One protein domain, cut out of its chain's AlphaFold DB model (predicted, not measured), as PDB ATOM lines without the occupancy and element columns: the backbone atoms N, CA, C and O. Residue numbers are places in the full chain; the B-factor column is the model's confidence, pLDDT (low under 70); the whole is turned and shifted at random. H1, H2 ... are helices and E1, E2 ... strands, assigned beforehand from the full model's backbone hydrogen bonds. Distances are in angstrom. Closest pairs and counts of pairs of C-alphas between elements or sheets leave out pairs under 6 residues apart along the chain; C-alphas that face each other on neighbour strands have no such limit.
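This is residues 38 to 144 and 411 to 415 of the 1018 residues of the protein "T9SS type A sorting domain-containing protein" of Dyadobacter luticola (UniProt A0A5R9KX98). There is little regular structure: a twisted sheet, E1 E6 E3 E4, has the ribbon E2 and E5 over one face, and H1 with residues 110 to 127 forms an arm beyond one end. Of 112 printed residues 39 are in named elements, mostly strand: six strands in antiparallel sheets, with H1 between E5 and E6 along the chain. It is only just compact, close to loose: radius of gyration of the C-alphas 15.7 A, spans 49 by 31 by 30 A.

Find C-alpha 47 at (50.834, 28.881, -29.798), where E1 begins, ending at 52; then come E2, residues 56 to 61, E3, 75 to 79, E4, 82 to 84, E5, 93 to 98, and H1, 104 to 109. E6, residues 128 to 134, ends at (52.112, 22.051, -33.564).

Between E1 and E6 find N 50 and O 130, 2.8 A apart; between E2 and E5, N 58 and O 96, 2.8 A. The closest C-alphas of E1 and E5, Val 52 and Gly 98, are 6.5 A apart. H1 has 0 of 2 O i to N i+4 pairs within hydrogen-bond range, 3 of 3 O i to N i+3.

Residues 145 to 410 are cut out; C-alphas 144 and 411 are 28.9 A apart. Links E2 to E3 and H1 to E6 are long. No printed residue is under 70 in pLDDT.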
ATOM      1  N   TRP A  38      61.458  25.527 -21.195       93.56
ATOM      2  CA  TRP A  38      60.575  24.712 -22.032       93.56
ATOM      3  C   TRP A  38      60.369  25.264 -23.456       93.56
ATOM      4  O   TRP A  38      59.983  24.511 -24.355       93.56
ATOM      5  N   LEU A  39      60.671  26.547 -23.686       95.75
ATOM      6  CA  LEU A  39      60.564  27.218 -24.986       95.75
ATOM      7  C   LEU A  39      61.834  27.114 -25.834       95.75
ATOM      8  O   LEU A  39      61.838  27.563 -26.983       95.75
ATOM      9  N   GLN A  40      62.916  26.531 -25.309       92.88
ATOM     10  CA  GLN A  40      64.158  26.378 -26.059       92.88
ATOM     11  C   GLN A  40      63.895  25.663 -27.395       92.88
ATOM     12  O   GLN A  40      63.306  24.581 -27.431       92.88
ATOM     13  N   ASN A  41      64.328  26.290 -28.495       91.75
ATOM     14  CA  ASN A  41      64.103  25.867 -29.886       91.75
ATOM     15  C   ASN A  41      62.634  25.888 -30.365       91.75
ATOM     16  O   ASN A  41      62.340  25.342 -31.425       91.75
ATOM     17  N   LYS A  42      61.716  26.529 -29.627       94.56
ATOM     18  CA  LYS A  42      60.281  26.598 -29.968       94.56
ATOM     19  C   LYS A  42      59.724  28.017 -30.147       94.56
ATOM     20  O   LYS A  42      58.529  28.177 -30.377       94.56
ATOM     21  N   TYR A  43      60.568  29.050 -30.092       94.56
ATOM     22  CA  TYR A  43      60.142  30.456 -30.221       94.56
ATOM     23  C   TYR A  43      59.477  30.796 -31.567       94.56
ATOM     24  O   TYR A  43      58.670  31.711 -31.627       94.56
ATOM     25  N   ASN A  44      59.760  30.031 -32.626       92.25
ATOM     26  CA  ASN A  44      59.181  30.253 -33.958       92.25
ATOM     27  C   ASN A  44      57.855  29.500 -34.185       92.25
ATOM     28  O   ASN A  44      57.335  29.499 -35.300       92.25
ATOM     29  N   GLN A  45      57.340  28.795 -33.174       93.44
ATOM     30  CA  GLN A  45      56.096  28.038 -33.293       93.44
ATOM     31  C   GLN A  45      54.869  28.920 -33.033       93.44
ATOM     32  O   GLN A  45      54.951  29.938 -32.345       93.44
ATOM     33  N   LYS A  46      53.714  28.504 -33.563       93.56
ATOM     34  CA  LYS A  46      52.417  29.123 -33.270       93.56
ATOM     35  C   LYS A  46      51.820  28.498 -32.011       93.56
ATOM     36  O   LYS A  46      51.741  27.277 -31.920       93.56
ATOM     37  N   TRP A  47      51.336  29.332 -31.094       97.62
ATOM     38  CA  TRP A  47      50.834  28.881 -29.798       97.62
ATOM     39  C   TRP A  47      49.408  29.356 -29.519       97.62
ATOM     40  O   TRP A  47      49.053  30.500 -29.811       97.62
ATOM     41  N   LEU A  48      48.616  28.494 -28.881       98.12
ATOM     42  CA  LEU A  48      47.381  28.871 -28.189       98.12
ATOM     43  C   LEU A  48      47.589  28.756 -26.687       98.12
ATOM     44  O   LEU A  48      48.028  27.716 -26.204       98.12
ATOM     45  N   LYS A  49      47.215  29.796 -25.947       98.44
ATOM     46  CA  LYS A  49      47.007  29.742 -24.503       98.44
ATOM     47  C   LYS A  49      45.561  29.346 -24.232       98.44
ATOM     48  O   LYS A  49      44.645  29.968 -24.761       98.44
ATOM     49  N   ILE A  50      45.373  28.344 -23.385       98.69
ATOM     50  CA  ILE A  50      44.083  27.814 -22.949       98.69
ATOM     51  C   ILE A  50      44.024  27.975 -21.429       98.69
ATOM     52  O   ILE A  50      44.834  27.384 -20.711       98.69
ATOM     53  N   ARG A  51      43.093  28.791 -20.930       98.06
ATOM     54  CA  ARG A  51      42.915  29.018 -19.486       98.06
ATOM     55  C   ARG A  51      41.884  28.055 -18.902       98.06
ATOM     56  O   ARG A  51      40.782  27.929 -19.430       98.06
ATOM     57  N   VAL A  52      42.238  27.397 -17.800       97.88
ATOM     58  CA  VAL A  52      41.424  26.368 -17.134       97.88
ATOM     59  C   VAL A  52      41.091  26.815 -15.714       97.88
ATOM     60  O   VAL A  52      41.984  26.989 -14.890       97.88
ATOM     61  N   SER A  53      39.797  26.967 -15.424       95.06
ATOM     62  CA  SER A  53      39.279  27.431 -14.123       95.06
ATOM     63  C   SER A  53      38.582  26.341 -13.305       95.06
ATOM     64  O   SER A  53      38.154  26.591 -12.183       95.06
ATOM     65  N   ALA A  54      38.420  25.141 -13.861       94.19
ATOM     66  CA  ALA A  54      37.745  24.031 -13.200       94.19
ATOM     67  C   ALA A  54      38.442  22.711 -13.524       94.19
ATOM     68  O   ALA A  54      38.945  22.517 -14.630       94.19
ATOM     69  N   LYS A  55      38.459  21.797 -12.551       95.44
ATOM     70  CA  LYS A  55      39.021  20.456 -12.719       95.44
ATOM     71  C   LYS A  55      38.076  19.596 -13.563       95.44
ATOM     72  O   LYS A  55      36.870  19.621 -13.337       95.44
ATOM     73  N   GLY A  56      38.617  18.807 -14.491       97.50
ATOM     74  CA  GLY A  56      37.837  17.858 -15.293       97.50
ATOM     75  C   GLY A  56      38.384  17.659 -16.702       97.50
ATOM     76  O   GLY A  56      39.438  18.194 -17.050       97.50
ATOM     77  N   ILE A  57      37.652  16.891 -17.513       98.38
ATOM     78  CA  ILE A  57      37.964  16.677 -18.930       98.38
ATOM     79  C   ILE A  57      37.610  17.948 -19.699       98.38
ATOM     80  O   ILE A  57      36.440  18.211 -19.964       98.38
ATOM     81  N   GLN A  58      38.619  18.750 -20.016       98.69
ATOM     82  CA  GLN A  58      38.465  19.975 -20.788       98.69
ATOM     83  C   GLN A  58      38.224  19.621 -22.246       98.69
ATOM     84  O   GLN A  58      38.941  18.791 -22.805       98.69
ATOM     85  N   LYS A  59      37.251  20.284 -22.862       98.44
ATOM     86  CA  LYS A  59      36.961  20.197 -24.287       98.44
ATOM     87  C   LYS A  59      37.199  21.561 -24.917       98.44
ATOM     88  O   LYS A  59      36.603  22.558 -24.514       98.44
ATOM     89  N   VAL A  60      38.113  21.609 -25.882       98.56
ATOM     90  CA  VAL A  60      38.564  22.853 -26.513       98.56
ATOM     91  C   VAL A  60      38.298  22.770 -28.004       98.56
ATOM     92  O   VAL A  60      38.897  21.947 -28.696       98.56
ATOM     93  N   THR A  61      37.439  23.658 -28.498       98.19
ATOM     94  CA  THR A  61      37.267  23.864 -29.942       98.19
ATOM     95  C   THR A  61      38.434  24.700 -30.462       98.19
ATOM     96  O   THR A  61      38.689  25.797 -29.966       98.19
ATOM     97  N   LEU A  62      39.162  24.182 -31.450       97.50
ATOM     98  CA  LEU A  62      40.325  24.850 -32.024       97.50
ATOM     99  C   LEU A  62      39.889  25.970 -32.987       97.50
ATOM    100  O   LEU A  62      38.962  25.772 -33.776       97.50
ATOM    101  N   PRO A  63      40.578  27.128 -32.999       96.00
ATOM    102  CA  PRO A  63      40.371  28.147 -34.022       96.00
ATOM    103  C   PRO A  63      40.593  27.576 -35.431       96.00
ATOM    104  O   PRO A  63      41.572  26.865 -35.663       96.00
ATOM    105  N   ALA A  64      39.731  27.936 -36.390       90.38
ATOM    106  CA  ALA A  64      39.691  27.330 -37.730       90.38
ATOM    107  C   ALA A  64      41.050  27.304 -38.464       90.38
ATOM    108  O   ALA A  64      41.377  26.334 -39.141       90.38
ATOM    109  N   ASN A  65      41.869  28.344 -38.285       90.00
ATOM    110  CA  ASN A  65      43.167  28.492 -38.953       90.00
ATOM    111  C   ASN A  65      44.360  28.082 -38.073       90.00
ATOM    112  O   ASN A  65      45.505  28.395 -38.404       90.00
ATOM    113  N   PHE A  66      44.135  27.442 -36.923       94.88
ATOM    114  CA  PHE A  66      45.236  27.021 -36.057       94.88
ATOM    115  C   PHE A  66      46.019  25.854 -36.666       94.88
ATOM    116  O   PHE A  66      47.239  25.939 -36.765       94.88
ATOM    117  N   MET A  67      45.317  24.815 -37.136       94.38
ATOM    118  CA  MET A  67      45.952  23.617 -37.699       94.38
ATOM    119  C   MET A  67      46.696  23.888 -39.005       94.38
ATOM    120  O   MET A  67      47.715  23.259 -39.256       94.38
ATOM    121  N   ASN A  68      46.184  24.792 -39.848       90.19
ATOM    122  CA  ASN A  68      46.786  25.155 -41.136       90.19
ATOM    123  C   ASN A  68      47.248  23.937 -41.980       90.19
ATOM    124  O   ASN A  68      48.360  23.908 -42.500       90.19
ATOM    125  N   GLY A  69      46.412  22.894 -42.056       91.75
ATOM    126  CA  GLY A  69      46.706  21.651 -42.785       91.75
ATOM    127  C   GLY A  69      47.552  20.612 -42.032       91.75
ATOM    128  O   GLY A  69      47.762  19.522 -42.559       91.75
ATOM    129  N   ALA A  70      48.016  20.898 -40.811       94.38
ATOM    130  CA  ALA A  70      48.732  19.934 -39.981       94.38
ATOM    131  C   ALA A  70      47.827  18.782 -39.509       94.38
ATOM    132  O   ALA A  70      46.620  18.943 -39.304       94.38
ATOM    133  N   ALA A  71      48.427  17.610 -39.298       96.19
ATOM    134  CA  ALA A  71      47.726  16.427 -38.812       96.19
ATOM    135  C   ALA A  71      47.508  16.482 -37.289       96.19
ATOM    136  O   ALA A  71      48.346  16.984 -36.542       96.19
ATOM    137  N   ALA A  72      46.399  15.927 -36.798       96.50
ATOM    138  CA  ALA A  72      46.030  16.008 -35.380       96.50
ATOM    139  C   ALA A  72      47.033  15.326 -34.423       96.50
ATOM    140  O   ALA A  72      47.103  15.692 -33.252       96.50
ATOM    141  N   ASN A  73      47.823  14.353 -34.888       97.06
ATOM    142  CA  ASN A  73      48.888  13.707 -34.105       97.06
ATOM    143  C   ASN A  73      50.074  14.646 -33.804       97.06
ATOM    144  O   ASN A  73      50.762  14.456 -32.807       97.06
ATOM    145  N   THR A  74      50.250  15.717 -34.583       97.31
ATOM    146  CA  THR A  74      51.310  16.727 -34.393       97.31
ATOM    147  C   THR A  74      50.999  17.767 -33.312       97.31
ATOM    148  O   THR A  74      51.783  18.688 -33.104       97.31
ATOM    149  N   LEU A  75      49.858  17.656 -32.623       98.44
ATOM    150  CA  LEU A  75      49.477  18.551 -31.527       98.44
ATOM    151  C   LEU A  75      50.191  18.192 -30.216       98.44
ATOM    152  O   LEU A  75      50.056  17.057 -29.740       98.44
ATOM    153  N   HIS A  76      50.858  19.190 -29.625       98.31
ATOM    154  CA  HIS A  76      51.567  19.145 -28.337       98.31
ATOM    155  C   HIS A  76      50.931  20.127 -27.355       98.31
ATOM    156  O   HIS A  76      50.781  21.305 -27.683       98.31
ATOM    157  N   LEU A  77      50.589  19.670 -26.150       98.75
ATOM    158  CA  LEU A  77      50.014  20.501 -25.089       98.75
ATOM    159  C   LEU A  77      50.985  20.574 -23.909       98.75
ATOM    160  O   LEU A  77      51.484  19.546 -23.469       98.75
ATOM    161  N   TYR A  78      51.224  21.767 -23.373       98.44
ATOM    162  CA  TYR A  78      52.140  21.994 -22.256       98.44
ATOM    163  C   TYR A  78      51.414  22.593 -21.055       98.44
ATOM    164  O   TYR A  78      50.630  23.527 -21.207       98.44
ATOM    165  N   TYR A  79      51.725  22.105 -19.857       97.62
ATOM    166  CA  TYR A  79      51.276  22.649 -18.576       97.62
ATOM    167  C   TYR A  79      52.484  22.815 -17.656       97.62
ATOM    168  O   TYR A  79      53.220  21.859 -17.404       97.62
ATOM    169  N   ARG A  80      52.712  24.041 -17.167       94.38
ATOM    170  CA  ARG A  80      53.889  24.385 -16.342       94.38
ATOM    171  C   ARG A  80      55.225  23.958 -16.969       94.38
ATOM    172  O   ARG A  80      56.111  23.456 -16.289       94.38
ATOM    173  N   GLY A  81      55.338  24.149 -18.286       94.50
ATOM    174  CA  GLY A  81      56.542  23.857 -19.070       94.50
ATOM    175  C   GLY A  81      56.770  22.379 -19.402       94.50
ATOM    176  O   GLY A  81      57.707  22.062 -20.129       94.50
ATOM    177  N   GLU A  82      55.911  21.476 -18.933       96.06
ATOM    178  CA  GLU A  82      55.991  20.048 -19.234       96.06
ATOM    179  C   GLU A  82      54.881  19.634 -20.201       96.06
ATOM    180  O   GLU A  82      53.750  20.112 -20.102       96.06
ATOM    181  N   GLU A  83      55.200  18.748 -21.143       97.69
ATOM    182  CA  GLU A  83      54.216  18.233 -22.093       97.69
ATOM    183  C   GLU A  83      53.236  17.275 -21.398       97.69
ATOM    184  O   GLU A  83      53.643  16.339 -20.699       97.69
ATOM    185  N   VAL A  84      51.942  17.497 -21.622       98.12
ATOM    186  CA  VAL A  84      50.839  16.718 -21.061       98.12
ATOM    187  C   VAL A  84      50.100  15.945 -22.144       98.12
ATOM    188  O   VAL A  84      50.004  16.365 -23.297       98.12
ATOM    189  N   ALA A  85      49.567  14.791 -21.765       98.50
ATOM    190  CA  ALA A  85      48.892  13.896 -22.684       98.50
ATOM    191  C   ALA A  85      47.500  14.418 -23.084       98.50
ATOM    192  O   ALA A  85      46.668  14.734 -22.230       98.50
ATOM    193  N   LEU A  86      47.220  14.440 -24.391       98.75
ATOM    194  CA  LEU A  86      45.860  14.637 -24.901       98.75
ATOM    195  C   LEU A  86      45.063  13.331 -24.784       98.75
ATOM    196  O   LEU A  86      45.544  12.266 -25.174       98.75
ATOM    197  N   ILE A  87      43.832  13.420 -24.285       98.38
ATOM    198  CA  ILE A  87      42.874  12.304 -24.210       98.38
ATOM    199  C   ILE A  87      42.312  12.003 -25.596       98.38
ATOM    200  O   ILE A  87      42.204  10.848 -25.996       98.38
ATOM    201  N   SER A  88      41.987  13.048 -26.352       98.06
ATOM    202  CA  SER A  88      41.640  12.946 -27.765       98.06
ATOM    203  C   SER A  88      42.095  14.198 -28.510       98.06
ATOM    204  O   SER A  88      42.254  15.270 -27.920       98.06
ATOM    205  N   ALA A  89      42.356  14.052 -29.807       97.94
ATOM    206  CA  ALA A  89      42.784  15.148 -30.663       97.94
ATOM    207  C   ALA A  89      42.264  14.944 -32.088       97.94
ATOM    208  O   ALA A  89      42.407  13.868 -32.665       97.94
ATOM    209  N   SER A  90      41.701  16.002 -32.655       97.44
ATOM    210  CA  SER A  90      41.285  16.117 -34.052       97.44
ATOM    211  C   SER A  90      41.775  17.453 -34.618       97.44
ATOM    212  O   SER A  90      42.425  18.234 -33.924       97.44
ATOM    213  N   THR A  91      41.464  17.747 -35.878       95.50
ATOM    214  CA  THR A  91      41.819  19.033 -36.497       95.50
ATOM    215  C   THR A  91      40.948  20.206 -36.031       95.50
ATOM    216  O   THR A  91      41.259  21.347 -36.353       95.50
ATOM    217  N   SER A  92      39.859  19.957 -35.296       96.69
ATOM    218  CA  SER A  92      38.923  20.993 -34.830       96.69
ATOM    219  C   SER A  92      38.696  20.992 -33.320       96.69
ATOM    220  O   SER A  92      38.125  21.941 -32.794       96.69
ATOM    221  N   GLU A  93      39.113  19.945 -32.613       98.12
ATOM    222  CA  GLU A  93      38.850  19.772 -31.185       98.12
ATOM    223  C   GLU A  93      39.951  18.947 -30.518       98.12
ATOM    224  O   GLU A  93      40.437  17.969 -31.096       98.12
ATOM    225  N   ILE A  94      40.284  19.303 -29.279       98.69
ATOM    226  CA  ILE A  94      41.074  18.467 -28.371       98.69
ATOM    227  C   ILE A  94      40.336  18.245 -27.051       98.69
ATOM    228  O   ILE A  94      39.553  19.092 -26.611       98.69
ATOM    229  N   GLN A  95      40.660  17.136 -26.386       98.62
ATOM    230  CA  GLN A  95      40.293  16.898 -24.995       98.62
ATOM    231  C   GLN A  95      41.515  16.525 -24.167       98.62
ATOM    232  O   GLN A  95      42.380  15.771 -24.614       98.62
ATOM    233  N   PHE A  96      41.578  17.033 -22.943       98.69
ATOM    234  CA  PHE A  96      42.629  16.721 -21.977       98.69
ATOM    235  C   PHE A  96      42.089  16.855 -20.557       98.69
ATOM    236  O   PHE A  96      41.066  17.496 -20.327       98.69
ATOM    237  N   TYR A  97      42.768  16.258 -19.585       98.56
ATOM    238  CA  TYR A  97      42.425  16.473 -18.187       98.56
ATOM    239  C   TYR A  97      43.093  17.760 -17.687       98.56
ATOM    240  O   TYR A  97      44.316  17.869 -17.673       98.56
ATOM    241  N   GLY A  98      42.281  18.750 -17.315       97.81
ATOM    242  CA  GLY A  98      42.742  20.047 -16.832       97.81
ATOM    243  C   GLY A  98      42.460  20.238 -15.347       97.81
ATOM    244  O   GLY A  98      41.465  19.735 -14.820       97.81
ATOM    245  N   VAL A  99      43.328  20.997 -14.680       96.44
ATOM    246  CA  VAL A  99      43.194  21.413 -13.275       96.44
ATOM    247  C   VAL A  99      43.379  22.932 -13.134       96.44
ATOM    248  O   VAL A  99      44.208  23.484 -13.862       96.44
ATOM    249  N   PRO A 100      42.639  23.604 -12.228       95.56
ATOM    250  CA  PRO A 100      42.819  25.027 -11.926       95.56
ATOM    251  C   PRO A 100      44.121  25.279 -11.159       95.56
ATOM    252  O   PRO A 100      44.786  24.331 -10.729       95.56
ATOM    253  N   ASN A 101      44.478  26.551 -10.974       94.31
ATOM    254  CA  ASN A 101      45.701  26.907 -10.271       94.31
ATOM    255  C   ASN A 101      45.517  26.728  -8.758       94.31
ATOM    256  O   ASN A 101      44.657  27.347  -8.134       94.31
ATOM    257  N   SER A 102      46.342  25.874  -8.161       87.56
ATOM    258  CA  SER A 102      46.380  25.615  -6.717       87.56
ATOM    259  C   SER A 102      47.171  26.664  -5.929       87.56
ATOM    260  O   SER A 102      47.126  26.659  -4.700       87.56
ATOM    261  N   GLY A 103      47.928  27.540  -6.599       89.56
ATOM    262  CA  GLY A 103      48.829  28.499  -5.959       89.56
ATOM    263  C   GLY A 103      50.122  27.887  -5.424       89.56
ATOM    264  O   GLY A 103      50.794  28.512  -4.613       89.56
ATOM    265  N   ASP A 104      50.501  26.674  -5.839       88.75
ATOM    266  CA  ASP A 104      51.717  26.016  -5.324       88.75
ATOM    267  C   ASP A 104      52.990  26.826  -5.567       88.75
ATOM    268  O   ASP A 104      53.880  26.852  -4.716       88.75
ATOM    269  N   SER A 105      53.059  27.552  -6.687       88.94
ATOM    270  CA  SER A 105      54.164  28.469  -6.958       88.94
ATOM    271  C   SER A 105      54.251  29.597  -5.934       88.94
ATOM    272  O   SER A 105      55.358  30.053  -5.658       88.94
ATOM    273  N   ASP A 106      53.132  30.008  -5.324       89.31
ATOM    274  CA  ASP A 106      53.102  31.092  -4.338       89.31
ATOM    275  C   ASP A 106      53.974  30.765  -3.122       89.31
ATOM    276  O   ASP A 106      54.449  31.686  -2.472       89.31
ATOM    277  N   ALA A 107      54.280  29.487  -2.850       88.62
ATOM    278  CA  ALA A 107      55.241  29.090  -1.818       88.62
ATOM    279  C   ALA A 107      56.618  29.760  -1.993       88.62
ATOM    280  O   ALA A 107      57.281  30.060  -1.007       88.62
ATOM    281  N   LEU A 108      57.035  30.060  -3.230       88.31
ATOM    282  CA  LEU A 108      58.288  30.772  -3.524       88.31
ATOM    283  C   LEU A 108      58.269  32.250  -3.098       88.31
ATOM    284  O   LEU A 108      59.302  32.915  -3.158       88.31
ATOM    285  N   LEU A 109      57.101  32.767  -2.703       87.19
ATOM    286  CA  LEU A 109      56.922  34.127  -2.201       87.19
ATOM    287  C   LEU A 109      57.043  34.224  -0.670       87.19
ATOM    288  O   LEU A 109      57.112  35.336  -0.132       87.19
ATOM    289  N   TYR A 110      57.101  33.074   0.014       87.31
ATOM    290  CA  TYR A 110      57.217  32.972   1.466       87.31
ATOM    291  C   TYR A 110      58.666  32.847   1.935       87.31
ATOM    292  O   TYR A 110      59.536  32.348   1.224       87.31
ATOM    293  N   ARG A 111      58.921  33.248   3.182       84.81
ATOM    294  CA  ARG A 111      60.184  33.008   3.884       84.81
ATOM    295  C   ARG A 111      59.924  32.317   5.227       84.81
ATOM    296  O   ARG A 111      59.307  32.925   6.094       84.81
ATOM    297  N   PRO A 112      60.420  31.080   5.427       85.38
ATOM    298  CA  PRO A 112      60.889  30.154   4.385       85.38
ATOM    299  C   PRO A 112      59.747  29.751   3.434       85.38
ATOM    300  O   PRO A 112      58.580  29.908   3.776       85.38
ATOM    301  N   ASN A 113      60.057  29.147   2.280       85.00
ATOM    302  CA  ASN A 113      59.024  28.668   1.343       85.00
ATOM    303  C   ASN A 113      58.022  27.697   2.005       85.00
ATOM    304  O   ASN A 113      56.841  27.676   1.667       85.00
ATOM    305  N   SER A 114      58.491  26.913   2.986       84.56
ATOM    306  CA  SER A 114      57.671  25.987   3.779       84.56
ATOM    307  C   SER A 114      56.665  26.681   4.698       84.56
ATOM    308  O   SER A 114      55.837  26.005   5.299       84.56
ATOM    309  N   ALA A 115      56.726  28.009   4.835       88.00
ATOM    310  CA  ALA A 115      55.741  28.760   5.596       88.00
ATOM    311  C   ALA A 115      54.380  28.803   4.888       88.00
ATOM    312  O   ALA A 115      53.391  29.068   5.559       88.00
ATOM    313  N   ARG A 116      54.273  28.499   3.582       89.25
ATOM    314  CA  ARG A 116      52.960  28.274   2.956       89.25
ATOM    315  C   ARG A 116      52.358  26.970   3.478       89.25
ATOM    316  O   ARG A 116      52.781  25.887   3.083       89.25
ATOM    317  N   ILE A 117      51.326  27.085   4.308       91.38
ATOM    318  CA  ILE A 117      50.668  25.928   4.933       91.38
ATOM    319  C   ILE A 117      49.225  25.684   4.478       91.38
ATOM    320  O   ILE A 117      48.710  24.595   4.707       91.38
ATOM    321  N   ASN A 118      48.560  26.668   3.856       92.94
ATOM    322  CA  ASN A 118      47.219  26.493   3.300       92.94
ATOM    323  C   ASN A 118      47.326  26.074   1.822       92.94
ATOM    324  O   ASN A 118      47.678  26.917   0.992       92.94
ATOM    325  N   PRO A 119      47.028  24.809   1.466       91.50
ATOM    326  CA  PRO A 119      47.146  24.331   0.091       91.50
ATOM    327  C   PRO A 119      45.940  24.711  -0.785       91.50
ATOM    328  O   PRO A 119      45.988  24.524  -1.997       91.50
ATOM    329  N   TYR A 120      44.858  25.238  -0.198       91.56
ATOM    330  CA  TYR A 120      43.565  25.434  -0.871       91.56
ATOM    331  C   TYR A 120      43.307  26.866  -1.353       91.56
ATOM    332  O   TYR A 120      42.197  27.185  -1.806       91.56
ATOM    333  N   TYR A 121      44.322  27.723  -1.245       90.44
ATOM    334  CA  TYR A 121      44.270  29.126  -1.622       90.44
ATOM    335  C   TYR A 121      45.508  29.513  -2.443       90.44
ATOM    336  O   TYR A 121      46.647  29.244  -2.043       90.44
ATOM    337  N   SER A 122      45.268  30.173  -3.577       90.62
ATOM    338  CA  SER A 122      46.276  30.953  -4.300       90.62
ATOM    339  C   SER A 122      46.078  32.436  -4.006       90.62
ATOM    340  O   SER A 122      44.948  32.883  -3.822       90.62
ATOM    341  N   HIS A 123      47.144  33.228  -4.028       88.12
ATOM    342  CA  HIS A 123      47.063  34.678  -3.837       88.12
ATOM    343  C   HIS A 123      46.693  35.441  -5.107       88.12
ATOM    344  O   HIS A 123      45.962  36.425  -5.022       88.12
ATOM    345  N   TYR A 124      47.149  34.984  -6.275       91.25
ATOM    346  CA  TYR A 124      47.170  35.821  -7.484       91.25
ATOM    347  C   TYR A 124      46.299  35.299  -8.630       91.25
ATOM    348  O   TYR A 124      45.735  36.099  -9.378       91.25
ATOM    349  N   SER A 125      46.132  33.981  -8.754       92.88
ATOM    350  CA  SER A 125      45.418  33.375  -9.879       92.88
ATOM    351  C   SER A 125      44.736  32.076  -9.453       92.88
ATOM    352  O   SER A 125      45.317  31.293  -8.711       92.88
ATOM    353  N   ASP A 126      43.496  31.870  -9.879       93.38
ATOM    354  CA  ASP A 126      42.767  30.606  -9.735       93.38
ATOM    355  C   ASP A 126      42.724  29.831 -11.070       93.38
ATOM    356  O   ASP A 126      42.337  28.661 -11.107       93.38
ATOM    357  N   GLU A 127      43.158  30.449 -12.175       96.00
ATOM    358  CA  GLU A 127      43.230  29.825 -13.497       96.00
ATOM    359  C   GLU A 127      44.623  29.256 -13.809       96.00
ATOM    360  O   GLU A 127      45.639  29.948 -13.769       96.00
ATOM    361  N   SER A 128      44.675  27.989 -14.215       96.88
ATOM    362  CA  SER A 128      45.883  27.420 -14.825       96.88
ATOM    363  C   SER A 128      45.955  27.779 -16.302       96.88
ATOM    364  O   SER A 128      44.930  27.948 -16.967       96.88
ATOM    365  N   SER A 129      47.168  27.818 -16.850       97.75
ATOM    366  CA  SER A 129      47.394  28.022 -18.282       97.75
ATOM    367  C   SER A 129      48.019  26.794 -18.935       97.75
ATOM    368  O   SER A 129      49.015  26.254 -18.455       97.75
ATOM    369  N   TYR A 130      47.436  26.387 -20.060       98.62
ATOM    370  CA  TYR A 130      47.942  25.334 -20.930       98.62
ATOM    371  C   TYR A 130      48.323  25.948 -22.276       98.62
ATOM    372  O   TYR A 130      47.620  26.826 -22.774       98.62
ATOM    373  N   PHE A 131      49.421  25.495 -22.872       98.75
ATOM    374  CA  PHE A 131      49.912  26.010 -24.148       98.75
ATOM    375  C   PHE A 131      49.913  24.914 -25.206       98.75
ATOM    376  O   PHE A 131      50.624  23.922 -25.066       98.75
ATOM    377  N   LEU A 132      49.111  25.085 -26.254       98.62
ATOM    378  CA  LEU A 132      49.010  24.160 -27.380       98.62
ATOM    379  C   LEU A 132      49.849  24.672 -28.553       98.62
ATOM    380  O   LEU A 132      49.762  25.847 -28.907       98.62
ATOM    381  N   THR A 133      50.612  23.783 -29.180       97.75
ATOM    382  CA  THR A 133      51.411  24.055 -30.383       97.75
ATOM    383  C   THR A 133      51.365  22.866 -31.341       97.75
ATOM    384  O   THR A 133      50.843  21.795 -31.017       97.75
ATOM    385  N   ILE A 134      51.925  23.064 -32.528       96.44
ATOM    386  CA  ILE A 134      52.112  22.051 -33.564       96.44
ATOM    387  C   ILE A 134      53.613  21.782 -33.690       96.44
ATOM    388  O   ILE A 134      54.409  22.713 -33.829       96.44
ATOM    389  N   GLY A 135      54.012  20.511 -33.642       93.69
ATOM    390  CA  GLY A 135      55.419  20.121 -33.618       93.69
ATOM    391  C   GLY A 135      55.684  18.693 -34.089       93.69
ATOM    392  O   GLY A 135      54.768  17.940 -34.409       93.69
ATOM    393  N   SER A 136      56.970  18.340 -34.132       89.94
ATOM    394  CA  SER A 136      57.481  17.001 -34.449       89.94
ATOM    395  C   SER A 136      58.471  16.572 -33.357       89.94
ATOM    396  O   SER A 136      59.276  17.417 -32.945       89.94
ATOM    397  N   PRO A 137      58.488  15.297 -32.912       94.69
ATOM    398  CA  PRO A 137      57.648  14.166 -33.354       94.69
ATOM    399  C   PRO A 137      56.177  14.300 -32.914       94.69
ATOM    400  O   PRO A 137      55.778  15.363 -32.444       94.69
ATOM    401  N   ASP A 138      55.366  13.254 -33.093       96.94
ATOM    402  CA  ASP A 138      53.979  13.206 -32.614       96.94
ATOM    403  C   ASP A 138      53.881  13.567 -31.125       96.94
ATOM    404  O   ASP A 138      54.720  13.166 -30.314       96.94
ATOM    405  N   GLY A 139      52.848  14.333 -30.778       97.25
ATOM    406  CA  GLY A 139      52.628  14.778 -29.407       97.25
ATOM    407  C   GLY A 139      52.053  13.686 -28.512       97.25
ATOM    408  O   GLY A 139      51.480  12.688 -28.959       97.25
ATOM    409  N   LYS A 140      52.155  13.903 -27.207       98.06
ATOM    410  CA  LYS A 140      51.769  12.936 -26.179       98.06
ATOM    411  C   LYS A 140      50.269  12.624 -26.180       98.06
ATOM    412  O   LYS A 140      49.425  13.520 -26.284       98.06
ATOM    413  N   ARG A 141      49.911  11.345 -26.031       98.12
ATOM    414  CA  ARG A 141      48.520  10.860 -25.946       98.12
ATOM    415  C   ARG A 141      48.306  10.031 -24.687       98.12
ATOM    416  O   ARG A 141      49.233   9.374 -24.218       98.12
ATOM    417  N   ALA A 142      47.097  10.097 -24.135       98.00
ATOM    418  CA  ALA A 142      46.713   9.305 -22.975       98.00
ATOM    419  C   ALA A 142      46.769   7.818 -23.342       98.00
ATOM    420  O   ALA A 142      46.255   7.408 -24.385       98.00
ATOM    421  N   ALA A 143      47.405   7.008 -22.497       96.81
ATOM    422  CA  ALA A 143      47.460   5.570 -22.720       96.81
ATOM    423  C   ALA A 143      46.061   4.971 -22.542       96.81
ATOM    424  O   ALA A 143      45.373   5.292 -21.573       96.81
ATOM    425  N   VAL A 144      45.651   4.096 -23.461       96.88
ATOM    426  CA  VAL A 144      44.410   3.326 -23.327       96.88
ATOM    427  C   VAL A 144      44.742   1.992 -22.684       96.88
ATOM    428  O   VAL A 144      45.512   1.200 -23.224       96.88
ATOM    429  N   ALA A 411      35.453  30.323 -25.451       95.94
ATOM    430  CA  ALA A 411      36.306  30.870 -26.507       95.94
ATOM    431  C   ALA A 411      37.165  32.061 -26.035       95.94
ATOM    432  O   ALA A 411      38.302  32.206 -26.476       95.94
ATOM    433  N   SER A 412      36.685  32.872 -25.085       95.62
ATOM    434  CA  SER A 412      37.447  33.979 -24.481       95.62
ATOM    435  C   SER A 412      38.656  33.520 -23.650       95.62
ATOM    436  O   SER A 412      39.545  34.316 -23.329       95.62
ATOM    437  N   LYS A 413      38.724  32.232 -23.294       96.62
ATOM    438  CA  LYS A 413      39.852  31.607 -22.588       96.62
ATOM    439  C   LYS A 413      40.888  30.992 -23.526       96.62
ATOM    440  O   LYS A 413      41.901  30.494 -23.033       96.62
ATOM    441  N   ILE A 414      40.658  31.057 -24.838       97.75
ATOM    442  CA  ILE A 414      41.541  30.535 -25.879       97.75
ATOM    443  C   ILE A 414      42.108  31.724 -26.655       97.75
ATOM    444  O   ILE A 414      41.402  32.374 -27.420       97.75
ATOM    445  N   THR A 415      43.390  32.024 -26.469       96.44
ATOM    446  CA  THR A 415      44.034  33.169 -27.128       96.44
ATOM    447  C   THR A 415      45.310  32.750 -27.834       96.44
ATOM    448  O   THR A 415      46.106  31.993 -27.278       96.44
TER     449      THR A 415